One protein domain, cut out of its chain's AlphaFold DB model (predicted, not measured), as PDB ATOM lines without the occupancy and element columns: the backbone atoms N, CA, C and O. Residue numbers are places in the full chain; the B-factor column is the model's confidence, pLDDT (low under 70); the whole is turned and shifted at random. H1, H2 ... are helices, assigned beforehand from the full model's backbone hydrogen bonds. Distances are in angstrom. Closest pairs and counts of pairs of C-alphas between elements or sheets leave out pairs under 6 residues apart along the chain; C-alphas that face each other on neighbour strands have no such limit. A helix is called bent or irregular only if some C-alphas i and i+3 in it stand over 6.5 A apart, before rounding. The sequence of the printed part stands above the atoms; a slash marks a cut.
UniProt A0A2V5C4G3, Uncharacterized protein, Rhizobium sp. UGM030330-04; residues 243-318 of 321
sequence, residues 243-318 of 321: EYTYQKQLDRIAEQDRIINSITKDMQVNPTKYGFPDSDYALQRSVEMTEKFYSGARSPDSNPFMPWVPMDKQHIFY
ATOM      1  N   GLU A 243     190.516 204.089 183.822       78.94
ATOM      2  CA  GLU A 243     189.101 203.743 184.003       78.94
ATOM      3  C   GLU A 243     188.795 202.308 183.576       78.94
ATOM      4  O   GLU A 243     188.019 201.623 184.241       78.94
ATOM      5  N   TYR A 244     189.418 201.827 182.497       80.81
ATOM      6  CA  TYR A 244     189.240 200.445 182.058       80.81
ATOM      7  C   TYR A 244     189.820 199.453 183.079       80.81
ATOM      8  O   TYR A 244     189.187 198.442 183.386       80.81
ATOM      9  N   THR A 245     190.978 199.766 183.674       80.88
ATOM     10  CA  THR A 245     191.522 198.987 184.797       80.88
ATOM     11  C   THR A 245     190.558 198.971 185.983       80.88
ATOM     12  O   THR A 245     190.269 197.898 186.508       80.88
ATOM     13  N   TYR A 246     190.005 200.120 186.376       81.75
ATOM     14  CA  TYR A 246     189.023 200.198 187.461       81.75
ATOM     15  C   TYR A 246     187.742 199.403 187.157       81.75
ATOM     16  O   TYR A 246     187.264 198.656 188.008       81.75
ATOM     17  N   GLN A 247     187.208 199.478 185.934       82.38
ATOM     18  CA  GLN A 247     186.038 198.688 185.545       82.38
ATOM     19  C   GLN A 247     186.332 197.184 185.599       82.38
ATOM     20  O   GLN A 247     185.543 196.442 186.175       82.38
ATOM     21  N   LYS A 248     187.494 196.735 185.101       83.38
ATOM     22  CA  LYS A 248     187.939 195.338 185.252       83.38
ATOM     23  C   LYS A 248     188.025 194.921 186.723       83.38
ATOM     24  O   LYS A 248     187.649 193.800 187.061       83.38
ATOM     25  N   GLN A 249     188.498 195.806 187.605       84.06
ATOM     26  CA  GLN A 249     188.514 195.551 189.050       84.06
ATOM     27  C   GLN A 249     187.094 195.397 189.612       84.06
ATOM     28  O   GLN A 249     186.857 194.463 190.376       84.06
ATOM     29  N   LEU A 250     186.151 196.256 189.215       86.88
ATOM     30  CA  LEU A 250     184.747 196.153 189.624       86.88
ATOM     31  C   LEU A 250     184.075 194.880 189.102       86.88
ATOM     32  O   LEU A 250     183.404 194.196 189.870       86.88
ATOM     33  N   ASP A 251     184.276 194.533 187.832       88.44
ATOM     34  CA  ASP A 251     183.711 193.324 187.222       88.44
ATOM     35  C   ASP A 251     184.233 192.068 187.927       88.44
ATOM     36  O   ASP A 251     183.475 191.140 188.220       88.44
ATOM     37  N   ARG A 252     185.525 192.071 188.276       87.38
ATOM     38  CA  ARG A 252     186.152 191.024 189.079       87.38
ATOM     39  C   ARG A 252     185.542 190.942 190.477       87.38
ATOM     40  O   ARG A 252     185.186 189.847 190.894       87.38
ATOM     41  N   ILE A 253     185.399 192.065 191.184       88.06
ATOM     42  CA  ILE A 253     184.759 192.111 192.511       88.06
ATOM     43  C   ILE A 253     183.329 191.563 192.432       88.06
ATOM     44  O   ILE A 253     182.955 190.718 193.240       88.06
ATOM     45  N   ALA A 254     182.557 191.966 191.423       91.12
ATOM     46  CA  ALA A 254     181.193 191.490 191.230       91.12
ATOM     47  C   ALA A 254     181.131 189.974 190.975       91.12
ATOM     48  O   ALA A 254     180.238 189.301 191.488       91.12
ATOM     49  N   GLU A 255     182.064 189.418 190.200       91.75
ATOM     50  CA  GLU A 255     182.136 187.973 189.962       91.75
ATOM     51  C   GLU A 255     182.595 187.204 191.211       91.75
ATOM     52  O   GLU A 255     182.020 186.161 191.524       91.75
ATOM     53  N   GLN A 256     183.561 187.735 191.972       90.75
ATOM     54  CA  GLN A 256     183.934 187.182 193.279       90.75
ATOM     55  C   GLN A 256     182.707 187.111 194.198       90.75
ATOM     56  O   GLN A 256     182.391 186.041 194.717       90.75
ATOM     57  N   ASP A 257     181.971 188.215 194.337       91.38
ATOM     58  CA  ASP A 257     180.797 188.299 195.205       91.38
ATOM     59  C   ASP A 257     179.684 187.330 194.745       91.38
ATOM     60  O   ASP A 257     179.051 186.671 195.573       91.38
ATOM     61  N   ARG A 258     179.472 187.149 193.429       94.75
ATOM     62  CA  ARG A 258     178.539 186.130 192.896       94.75
ATOM     63  C   ARG A 258     178.926 184.713 193.309       94.75
ATOM     64  O   ARG A 258     178.055 183.951 193.732       94.75
ATOM     65  N   ILE A 259     180.206 184.360 193.190       93.62
ATOM     66  CA  ILE A 259     180.714 183.035 193.569       93.62
ATOM     67  C   ILE A 259     180.498 182.803 195.068       93.62
ATOM     68  O   ILE A 259     179.932 181.777 195.450       93.62
ATOM     69  N   ILE A 260     180.877 183.770 195.912       93.19
ATOM     70  CA  ILE A 260     180.724 183.664 197.369       93.19
ATOM     71  C   ILE A 260     179.252 183.536 197.773       93.19
ATOM     72  O   ILE A 260     178.905 182.677 198.587       93.19
ATOM     73  N   ASN A 261     178.361 184.323 197.165       93.12
ATOM     74  CA  ASN A 261     176.926 184.251 197.438       93.12
ATOM     75  C   ASN A 261     176.328 182.902 197.014       93.12
ATOM     76  O   ASN A 261     175.489 182.347 197.724       93.12
ATOM     77  N   SER A 262     176.781 182.342 195.887       95.06
ATOM     78  CA  SER A 262     176.361 181.010 195.444       95.06
ATOM     79  C   SER A 262     176.806 179.914 196.416       95.06
ATOM     80  O   SER A 262     176.006 179.042 196.744       95.06
ATOM     81  N   ILE A 263     178.057 179.960 196.888       94.62
ATOM     82  CA  ILE A 263     178.586 179.009 197.878       94.62
ATOM     83  C   ILE A 263     177.817 179.127 199.196       94.62
ATOM     84  O   ILE A 263     177.372 178.121 199.733       94.62
ATOM     85  N   THR A 264     177.606 180.349 199.684       93.31
ATOM     86  CA  THR A 264     176.881 180.620 200.936       93.31
ATOM     87  C   THR A 264     175.451 180.088 200.887       93.31
ATOM     88  O   THR A 264     174.994 179.432 201.823       93.31
ATOM     89  N   LYS A 265     174.749 180.310 199.770       93.50
ATOM     90  CA  LYS A 265     173.395 179.789 199.571       93.50
ATOM     91  C   LYS A 265     173.376 178.260 199.528       93.50
ATOM     92  O   LYS A 265     172.521 177.648 200.159       93.50
ATOM     93  N   ASP A 266     174.311 177.642 198.806       94.62
ATOM     94  CA  ASP A 266     174.382 176.181 198.709       94.62
ATOM     95  C   ASP A 266     174.804 175.530 200.036       94.62
ATOM     96  O   ASP A 266     174.299 174.465 200.369       94.62
ATOM     97  N   MET A 267     175.639 176.188 200.848       93.88
ATOM     98  CA  MET A 267     175.987 175.735 202.204       93.88
ATOM     99  C   MET A 267     174.766 175.604 203.113       93.88
ATOM    100  O   MET A 267     174.667 174.639 203.865       93.88
ATOM    101  N   GLN A 268     173.831 176.552 203.043       89.62
ATOM    102  CA  GLN A 268     172.619 176.528 203.869       89.62
ATOM    103  C   GLN A 268     171.645 175.424 203.429       89.62
ATOM    104  O   GLN A 268     170.974 174.819 204.268       89.62
ATOM    105  N   VAL A 269     171.588 175.147 202.121       94.19
ATOM    106  CA  VAL A 269     170.712 174.122 201.531       94.19
ATOM    107  C   VAL A 269     171.307 172.716 201.668       94.19
ATOM    108  O   VAL A 269     170.574 171.767 201.929       94.19
ATOM    109  N   ASN A 270     172.625 172.577 201.508       94.62
ATOM    110  CA  ASN A 270     173.345 171.304 201.436       94.62
ATOM    111  C   ASN A 270     174.556 171.274 202.395       94.62
ATOM    112  O   ASN A 270     175.690 171.099 201.943       94.62
ATOM    113  N   PRO A 271     174.363 171.410 203.720       93.62
ATOM    114  CA  PRO A 271     175.455 171.580 204.690       93.62
ATOM    115  C   PRO A 271     176.487 170.442 204.666       93.62
ATOM    116  O   PRO A 271     177.696 170.678 204.755       93.62
ATOM    117  N   THR A 272     176.039 169.208 204.434       93.62
ATOM    118  CA  THR A 272     176.900 168.017 204.398       93.62
ATOM    119  C   THR A 272     177.913 168.033 203.250       93.62
ATOM    120  O   THR A 272     179.020 167.525 203.418       93.62
ATOM    121  N   LYS A 273     177.602 168.685 202.115       93.06
ATOM    122  CA  LYS A 273     178.538 168.879 200.986       93.06
ATOM    123  C   LYS A 273     179.778 169.681 201.395       93.06
ATOM    124  O   LYS A 273     180.845 169.519 200.809       93.06
ATOM    125  N   TYR A 274     179.629 170.528 202.407       92.56
ATOM    126  CA  TYR A 274     180.657 171.435 202.907       92.56
ATOM    127  C   TYR A 274     181.301 170.944 204.210       92.56
ATOM    128  O   TYR A 274     182.136 171.642 204.780       92.56
ATOM    129  N   GLY A 275     180.944 169.739 204.670       91.88
ATOM    130  CA  GLY A 275     181.433 169.174 205.928       91.88
ATOM    131  C   GLY A 275     180.758 169.752 207.174       91.88
ATOM    132  O   GLY A 275     181.306 169.621 208.267       91.88
ATOM    133  N   PHE A 276     179.591 170.389 207.032       93.31
ATOM    134  CA  PHE A 276     178.813 170.913 208.155       93.31
ATOM    135  C   PHE A 276     177.719 169.926 208.593       93.31
ATOM    136  O   PHE A 276     177.126 169.258 207.741       93.31
ATOM    137  N   PRO A 277     177.453 169.813 209.909       91.31
ATOM    138  CA  PRO A 277     176.526 168.825 210.459       91.31
ATOM    139  C   PRO A 277     175.056 169.123 210.130       91.31
ATOM    140  O   PRO A 277     174.294 168.192 209.884       91.31
ATOM    141  N   ASP A 278     174.665 170.398 210.095       92.81
ATOM    142  CA  ASP A 278     173.295 170.849 209.842       92.81
ATOM    143  C   ASP A 278     173.264 172.286 209.279       92.81
ATOM    144  O   ASP A 278     174.299 172.950 209.137       92.81
ATOM    145  N   SER A 279     172.066 172.750 208.908       90.62
ATOM    146  CA  SER A 279     171.848 174.072 208.309       90.62
ATOM    147  C   SER A 279     172.056 175.228 209.292       90.62
ATOM    148  O   SER A 279     172.473 176.300 208.852       90.62
ATOM    149  N   ASP A 280     171.819 175.032 210.592       92.06
ATOM    150  CA  ASP A 280     171.991 176.080 211.609       92.06
ATOM    151  C   ASP A 280     173.483 176.361 211.836       92.06
ATOM    152  O   ASP A 280     173.928 177.513 211.819       92.06
ATOM    153  N   TYR A 281     174.288 175.300 211.934       92.94
ATOM    154  CA  TYR A 281     175.742 175.385 211.988       92.94
ATOM    155  C   TYR A 281     176.313 175.980 210.697       92.94
ATOM    156  O   TYR A 281     177.187 176.850 210.743       92.94
ATOM    157  N   ALA A 282     175.813 175.552 209.531       92.44
ATOM    158  CA  ALA A 282     176.243 176.099 208.245       92.44
ATOM    159  C   ALA A 282     175.911 177.592 208.109       92.44
ATOM    160  O   ALA A 282     176.743 178.354 207.614       92.44
ATOM    161  N   LEU A 283     174.744 178.036 208.589       92.00
ATOM    162  CA  LEU A 283     174.376 179.448 208.621       92.00
ATOM    163  C   LEU A 283     175.366 180.245 209.473       92.00
ATOM    164  O   LEU A 283     175.957 181.198 208.963       92.00
ATOM    165  N   GLN A 284     175.610 179.823 210.718       93.94
ATOM    166  CA  GLN A 284     176.555 180.497 211.612       93.94
ATOM    167  C   GLN A 284     177.949 180.606 210.978       93.94
ATOM    168  O   GLN A 284     178.528 181.692 210.912       93.94
ATOM    169  N   ARG A 285     178.471 179.499 210.435       93.69
ATOM    170  CA  ARG A 285     179.783 179.484 209.773       93.69
ATOM    171  C   ARG A 285     179.821 180.353 208.526       93.69
ATOM    172  O   ARG A 285     180.807 181.056 208.316       93.69
ATOM    173  N   SER A 286     178.758 180.352 207.727       92.25
ATOM    174  CA  SER A 286     178.682 181.188 206.530       92.25
ATOM    175  C   SER A 286     178.729 182.680 206.864       92.25
ATOM    176  O   SER A 286     179.413 183.427 206.165       92.25
ATOM    177  N   VAL A 287     178.104 183.113 207.967       92.06
ATOM    178  CA  VAL A 287     178.161 184.503 208.449       92.06
ATOM    179  C   VAL A 287     179.586 184.877 208.862       92.06
ATOM    180  O   VAL A 287     180.123 185.860 208.355       92.06
ATOM    181  N   GLU A 288     180.239 184.059 209.693       92.94
ATOM    182  CA  GLU A 288     181.622 184.298 210.144       92.94
ATOM    183  C   GLU A 288     182.616 184.362 208.971       92.94
ATOM    184  O   GLU A 288     183.544 185.173 208.950       92.94
ATOM    185  N   MET A 289     182.441 183.494 207.974       93.44
ATOM    186  CA  MET A 289     183.287 183.477 206.782       93.44
ATOM    187  C   MET A 289     183.025 184.680 205.875       93.44
ATOM    188  O   MET A 289     183.971 185.253 205.332       93.44
ATOM    189  N   THR A 290     181.764 185.086 205.738       91.31
ATOM    190  CA  THR A 290     181.354 186.268 204.970       91.31
ATOM    191  C   THR A 290     181.949 187.539 205.570       91.31
ATOM    192  O   THR A 290     182.528 188.351 204.848       91.31
ATOM    193  N   GLU A 291     181.891 187.685 206.895       91.12
ATOM    194  CA  GLU A 291     182.504 188.805 207.613       91.12
ATOM    195  C   GLU A 291     184.022 188.860 207.385       91.12
ATOM    196  O   GLU A 291     184.569 189.913 207.046       91.12
ATOM    197  N   LYS A 292     184.713 187.716 207.474       90.12
ATOM    198  CA  LYS A 292     186.151 187.627 207.164       90.12
ATOM    199  C   LYS A 292     186.460 188.022 205.720       90.12
ATOM    200  O   LYS A 292     187.392 188.783 205.477       90.12
ATOM    201  N   PHE A 293     185.674 187.541 204.759       89.25
ATOM    202  CA  PHE A 293     185.869 187.855 203.345       89.25
ATOM    203  C   PHE A 293     185.737 189.361 203.069       89.25
ATOM    204  O   PHE A 293     186.631 189.965 202.471       89.25
ATOM    205  N   TYR A 294     184.665 189.995 203.557       85.00
ATOM    206  CA  TYR A 294     184.412 191.418 203.316       85.00
ATOM    207  C   TYR A 294     185.269 192.367 204.172       85.00
ATOM    208  O   TYR A 294     185.434 193.522 203.788       85.00
ATOM    209  N   SER A 295     185.880 191.893 205.262       86.56
ATOM    210  CA  SER A 295     186.848 192.662 206.070       86.56
ATOM    211  C   SER A 295     188.280 192.670 205.510       86.56
ATOM    212  O   SER A 295     189.168 193.271 206.111       86.56
ATOM    213  N   GLY A 296     188.511 192.055 204.345       77.81
ATOM    214  CA  GLY A 296     189.787 192.136 203.626       77.81
ATOM    215  C   GLY A 296     190.426 190.788 203.299       77.81
ATOM    216  O   GLY A 296     191.416 190.758 202.569       77.81
ATOM    217  N   ALA A 297     189.850 189.665 203.742       79.31
ATOM    218  CA  ALA A 297     190.347 188.330 203.412       79.31
ATOM    219  C   ALA A 297     189.948 187.884 201.987       79.31
ATOM    220  O   ALA A 297     189.453 186.778 201.793       79.31
ATOM    221  N   ARG A 298     190.132 188.739 200.971       74.94
ATOM    222  CA  ARG A 298     189.768 188.444 199.569       74.94
ATOM    223  C   ARG A 298     190.848 187.679 198.795       74.94
ATOM    224  O   ARG A 298     190.545 187.105 197.753       74.94
ATOM    225  N   SER A 299     192.088 187.670 199.289       74.88
ATOM    226  CA  SER A 299     193.209 186.985 198.629       74.88
ATOM    227  C   SER A 299     193.095 185.457 198.735       74.88
ATOM    228  O   SER A 299     192.474 184.977 199.687       74.88
ATOM    229  N   PRO A 300     193.721 184.677 197.836       73.81
ATOM    230  CA  PRO A 300     193.636 183.214 197.838       73.81
ATOM    231  C   PRO A 300     194.151 182.596 199.142       73.81
ATOM    232  O   PRO A 300     193.591 181.617 199.624       73.81
ATOM    233  N   ASP A 301     195.165 183.218 199.743       80.50
ATOM    234  CA  ASP A 301     195.817 182.734 200.963       80.50
ATOM    235  C   ASP A 301     194.961 182.961 202.219       80.50
ATOM    236  O   ASP A 301     195.135 182.293 203.238       80.50
ATOM    237  N   SER A 302     194.032 183.917 202.160       86.19
ATOM    238  CA  SER A 302     193.213 184.344 203.300       86.19
ATOM    239  C   SER A 302     191.728 184.019 203.150       86.19
ATOM    240  O   SER A 302     190.995 184.049 204.137       86.19
ATOM    241  N   ASN A 303     191.259 183.771 201.924       89.75
ATOM    242  CA  ASN A 303     189.838 183.689 201.620       89.75
ATOM    243  C   ASN A 303     189.241 182.375 202.151       89.75
ATOM    244  O   ASN A 303     189.564 181.299 201.640       89.75
ATOM    245  N   PRO A 304     188.328 182.443 203.144       91.50
ATOM    246  CA  PRO A 304     187.809 181.256 203.808       91.50
ATOM    247  C   PRO A 304     186.977 180.374 202.873       91.50
ATOM    248  O   PRO A 304     186.795 179.201 203.171       91.50
ATOM    249  N   PHE A 305     186.488 180.906 201.747       93.06
ATOM    250  CA  PHE A 305     185.672 180.170 200.785       93.06
ATOM    251  C   PHE A 305     186.483 179.435 199.708       93.06
ATOM    252  O   PHE A 305     185.908 178.614 198.993       93.06
ATOM    253  N   MET A 306     187.791 179.696 199.581       91.81
ATOM    254  CA  MET A 306     188.634 179.148 198.503       91.81
ATOM    255  C   MET A 306     188.545 177.632 198.300       91.81
ATOM    256  O   MET A 306     188.501 177.227 197.138       91.81
ATOM    257  N   PRO A 307     188.449 176.786 199.351       92.38
ATOM    258  CA  PRO A 307     188.312 175.338 199.173       92.38
ATOM    259  C   PRO A 307     187.098 174.913 198.335       92.38
ATOM    260  O   PRO A 307     187.093 173.815 197.783       92.38
ATOM    261  N   TRP A 308     186.077 175.767 198.232       94.00
ATOM    262  CA  TRP A 308     184.832 175.486 197.515       94.00
ATOM    263  C   TRP A 308     184.630 176.352 196.268       94.00
ATOM    264  O   TRP A 308     183.605 176.229 195.595       94.00
ATOM    265  N   VAL A 309     185.592 177.217 195.938       92.56
ATOM    266  CA  VAL A 309     185.587 177.963 194.675       92.56
ATOM    267  C   VAL A 309     185.936 176.997 193.535       92.56
ATOM    268  O   VAL A 309     186.970 176.322 193.620       92.56
ATOM    269  N   PRO A 310     185.126 176.930 192.456       91.38
ATOM    270  CA  PRO A 310     185.433 176.109 191.287       91.38
ATOM    271  C   PRO A 310     186.844 176.377 190.769       91.38
ATOM    272  O   PRO A 310     187.251 177.534 190.657       91.38
ATOM    273  N   MET A 311     187.591 175.317 190.454       88.81
ATOM    274  CA  MET A 311     189.014 175.423 190.110       88.81
ATOM    275  C   MET A 311     189.269 176.384 188.938       88.81
ATOM    276  O   MET A 311     190.192 177.194 188.980       88.81
ATOM    277  N   ASP A 312     188.401 176.360 187.925       88.81
ATOM    278  CA  ASP A 312     188.451 177.245 186.758       88.81
ATOM    279  C   ASP A 312     188.164 178.716 187.094       88.81
ATOM    280  O   ASP A 312     188.497 179.596 186.308       88.81
ATOM    281  N   LYS A 313     187.594 179.008 188.267       90.00
ATOM    282  CA  LYS A 313     187.249 180.356 188.742       90.00
ATOM    283  C   LYS A 313     188.195 180.893 189.808       90.00
ATOM    284  O   LYS A 313     188.130 182.078 190.128       90.00
ATOM    285  N   GLN A 314     189.099 180.070 190.335       89.00
ATOM    286  CA  GLN A 314     190.011 180.500 191.394       89.00
ATOM    287  C   GLN A 314     190.921 181.655 190.951       89.00
ATOM    288  O   GLN A 314     191.173 182.546 191.755       89.00
ATOM    289  N   HIS A 315     191.337 181.702 189.675       86.38
ATOM    290  CA  HIS A 315     192.206 182.751 189.105       86.38
ATOM    291  C   HIS A 315     191.698 184.189 189.349       86.38
ATOM    292  O   HIS A 315     192.494 185.113 189.501       86.38
ATOM    293  N   ILE A 316     190.381 184.368 189.474       87.94
ATOM    294  CA  ILE A 316     189.706 185.655 189.708       87.94
ATOM    295  C   ILE A 316     190.067 186.244 191.089       87.94
ATOM    296  O   ILE A 316     189.925 187.446 191.310       87.94
ATOM    297  N   PHE A 317     190.573 185.427 192.016       86.81
ATOM    298  CA  PHE A 317     191.009 185.848 193.350       86.81
ATOM    299  C   PHE A 317     192.522 186.141 193.442       86.81
ATOM    300  O   PHE A 317     192.954 186.668 194.461       86.81
ATOM    301  N   TYR A 318     193.329 185.847 192.407       75.69
ATOM    302  CA  TYR A 318     194.803 185.969 192.462       75.69
ATOM    303  C   TYR A 318     195.358 187.326 192.004       75.69
ATOM    304  O   TYR A 318     196.427 187.727 192.463       75.69
TER     305      TYR A 318
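AT A GLANCE: This is residues 243 to 318 of the 321 residues of an uncharacterized protein of Rhizobium sp. UGM030330-04 (UniProt A0A2V5C4G3). One long helix, H1, makes the longest axis, and H3 folds back along its last part like the second arm of a narrow V, with tiny H2 at the turn. From the far end of H3 a long loop, residues 295 to 310, leads to short H4, which packs on H1 at residues 252 to 256, while residues 243 to 248 of H1 stick out. The printed part has 76 residues with four named helices, H1 H2 H3 H4 in chain order, and no named strand: the class is all helix. The whole is compact, with a radius of gyration of the C-alphas of 13.1 A, yet elongated, with spans of 45 by 25 by 20 A.

IN THESE COORDINATES: Find C-alpha 243 at (189.101, 203.743, 184.003); from there H1, residues 243 to 269, runs 39.0 A to C-alpha 269 at (170.712, 174.122, 201.531). Next come H2, residues 271 to 274, and H3, residues 279 to 294, 22.0 A long. Look last for H4, residues 311 to 317, ending at C-alpha 317 at (191.009, 185.848, 193.350); it is irregular, with C-alphas 312 and 315 7.1 A apart.

HOW THE PARTS SIT: Begin at H1: with residues 264 to 269 alone it touches residues 279 to 286 of H3, at a shallow tilt of 15 degrees, opposite ways; their closest C-alphas, of Gln 268 and Ser 279, are 5.1 A apart. H1 touches H4 with residues 252 to 256 alone, at a steep tilt of 52 degrees, opposite ways; the closest C-alphas, of Arg 252 and Ile 316, are 6.5 A apart. H2 is close to H1 but not clearly touching, with the closest C-alphas, of Met 267 and Tyr 274, 6.4 A apart. H2 is also close to H3 but not clearly touching, with the closest C-alphas, of Pro 271 and Ser 279, 5.7 A apart. H4 is apart from H2 and H3. In H1 and H3 every O i to N i+4 pair is within hydrogen-bond range; H4 has 0 of 3, but 3 of 4 O i to N i+3 pairs, and H2 is too short for an i+4 pair.

THE WHOLE: Look to Glu 243 and Pro 277 for the two C-alphas farthest apart, 45.6 A. The printed part has no cut; the links H1 to H2 and H2 to H3 are tight, and H3 to H4 is long, with 16 residues. The mean pLDDT of the printed part is 89.2, and no printed residue is under 70.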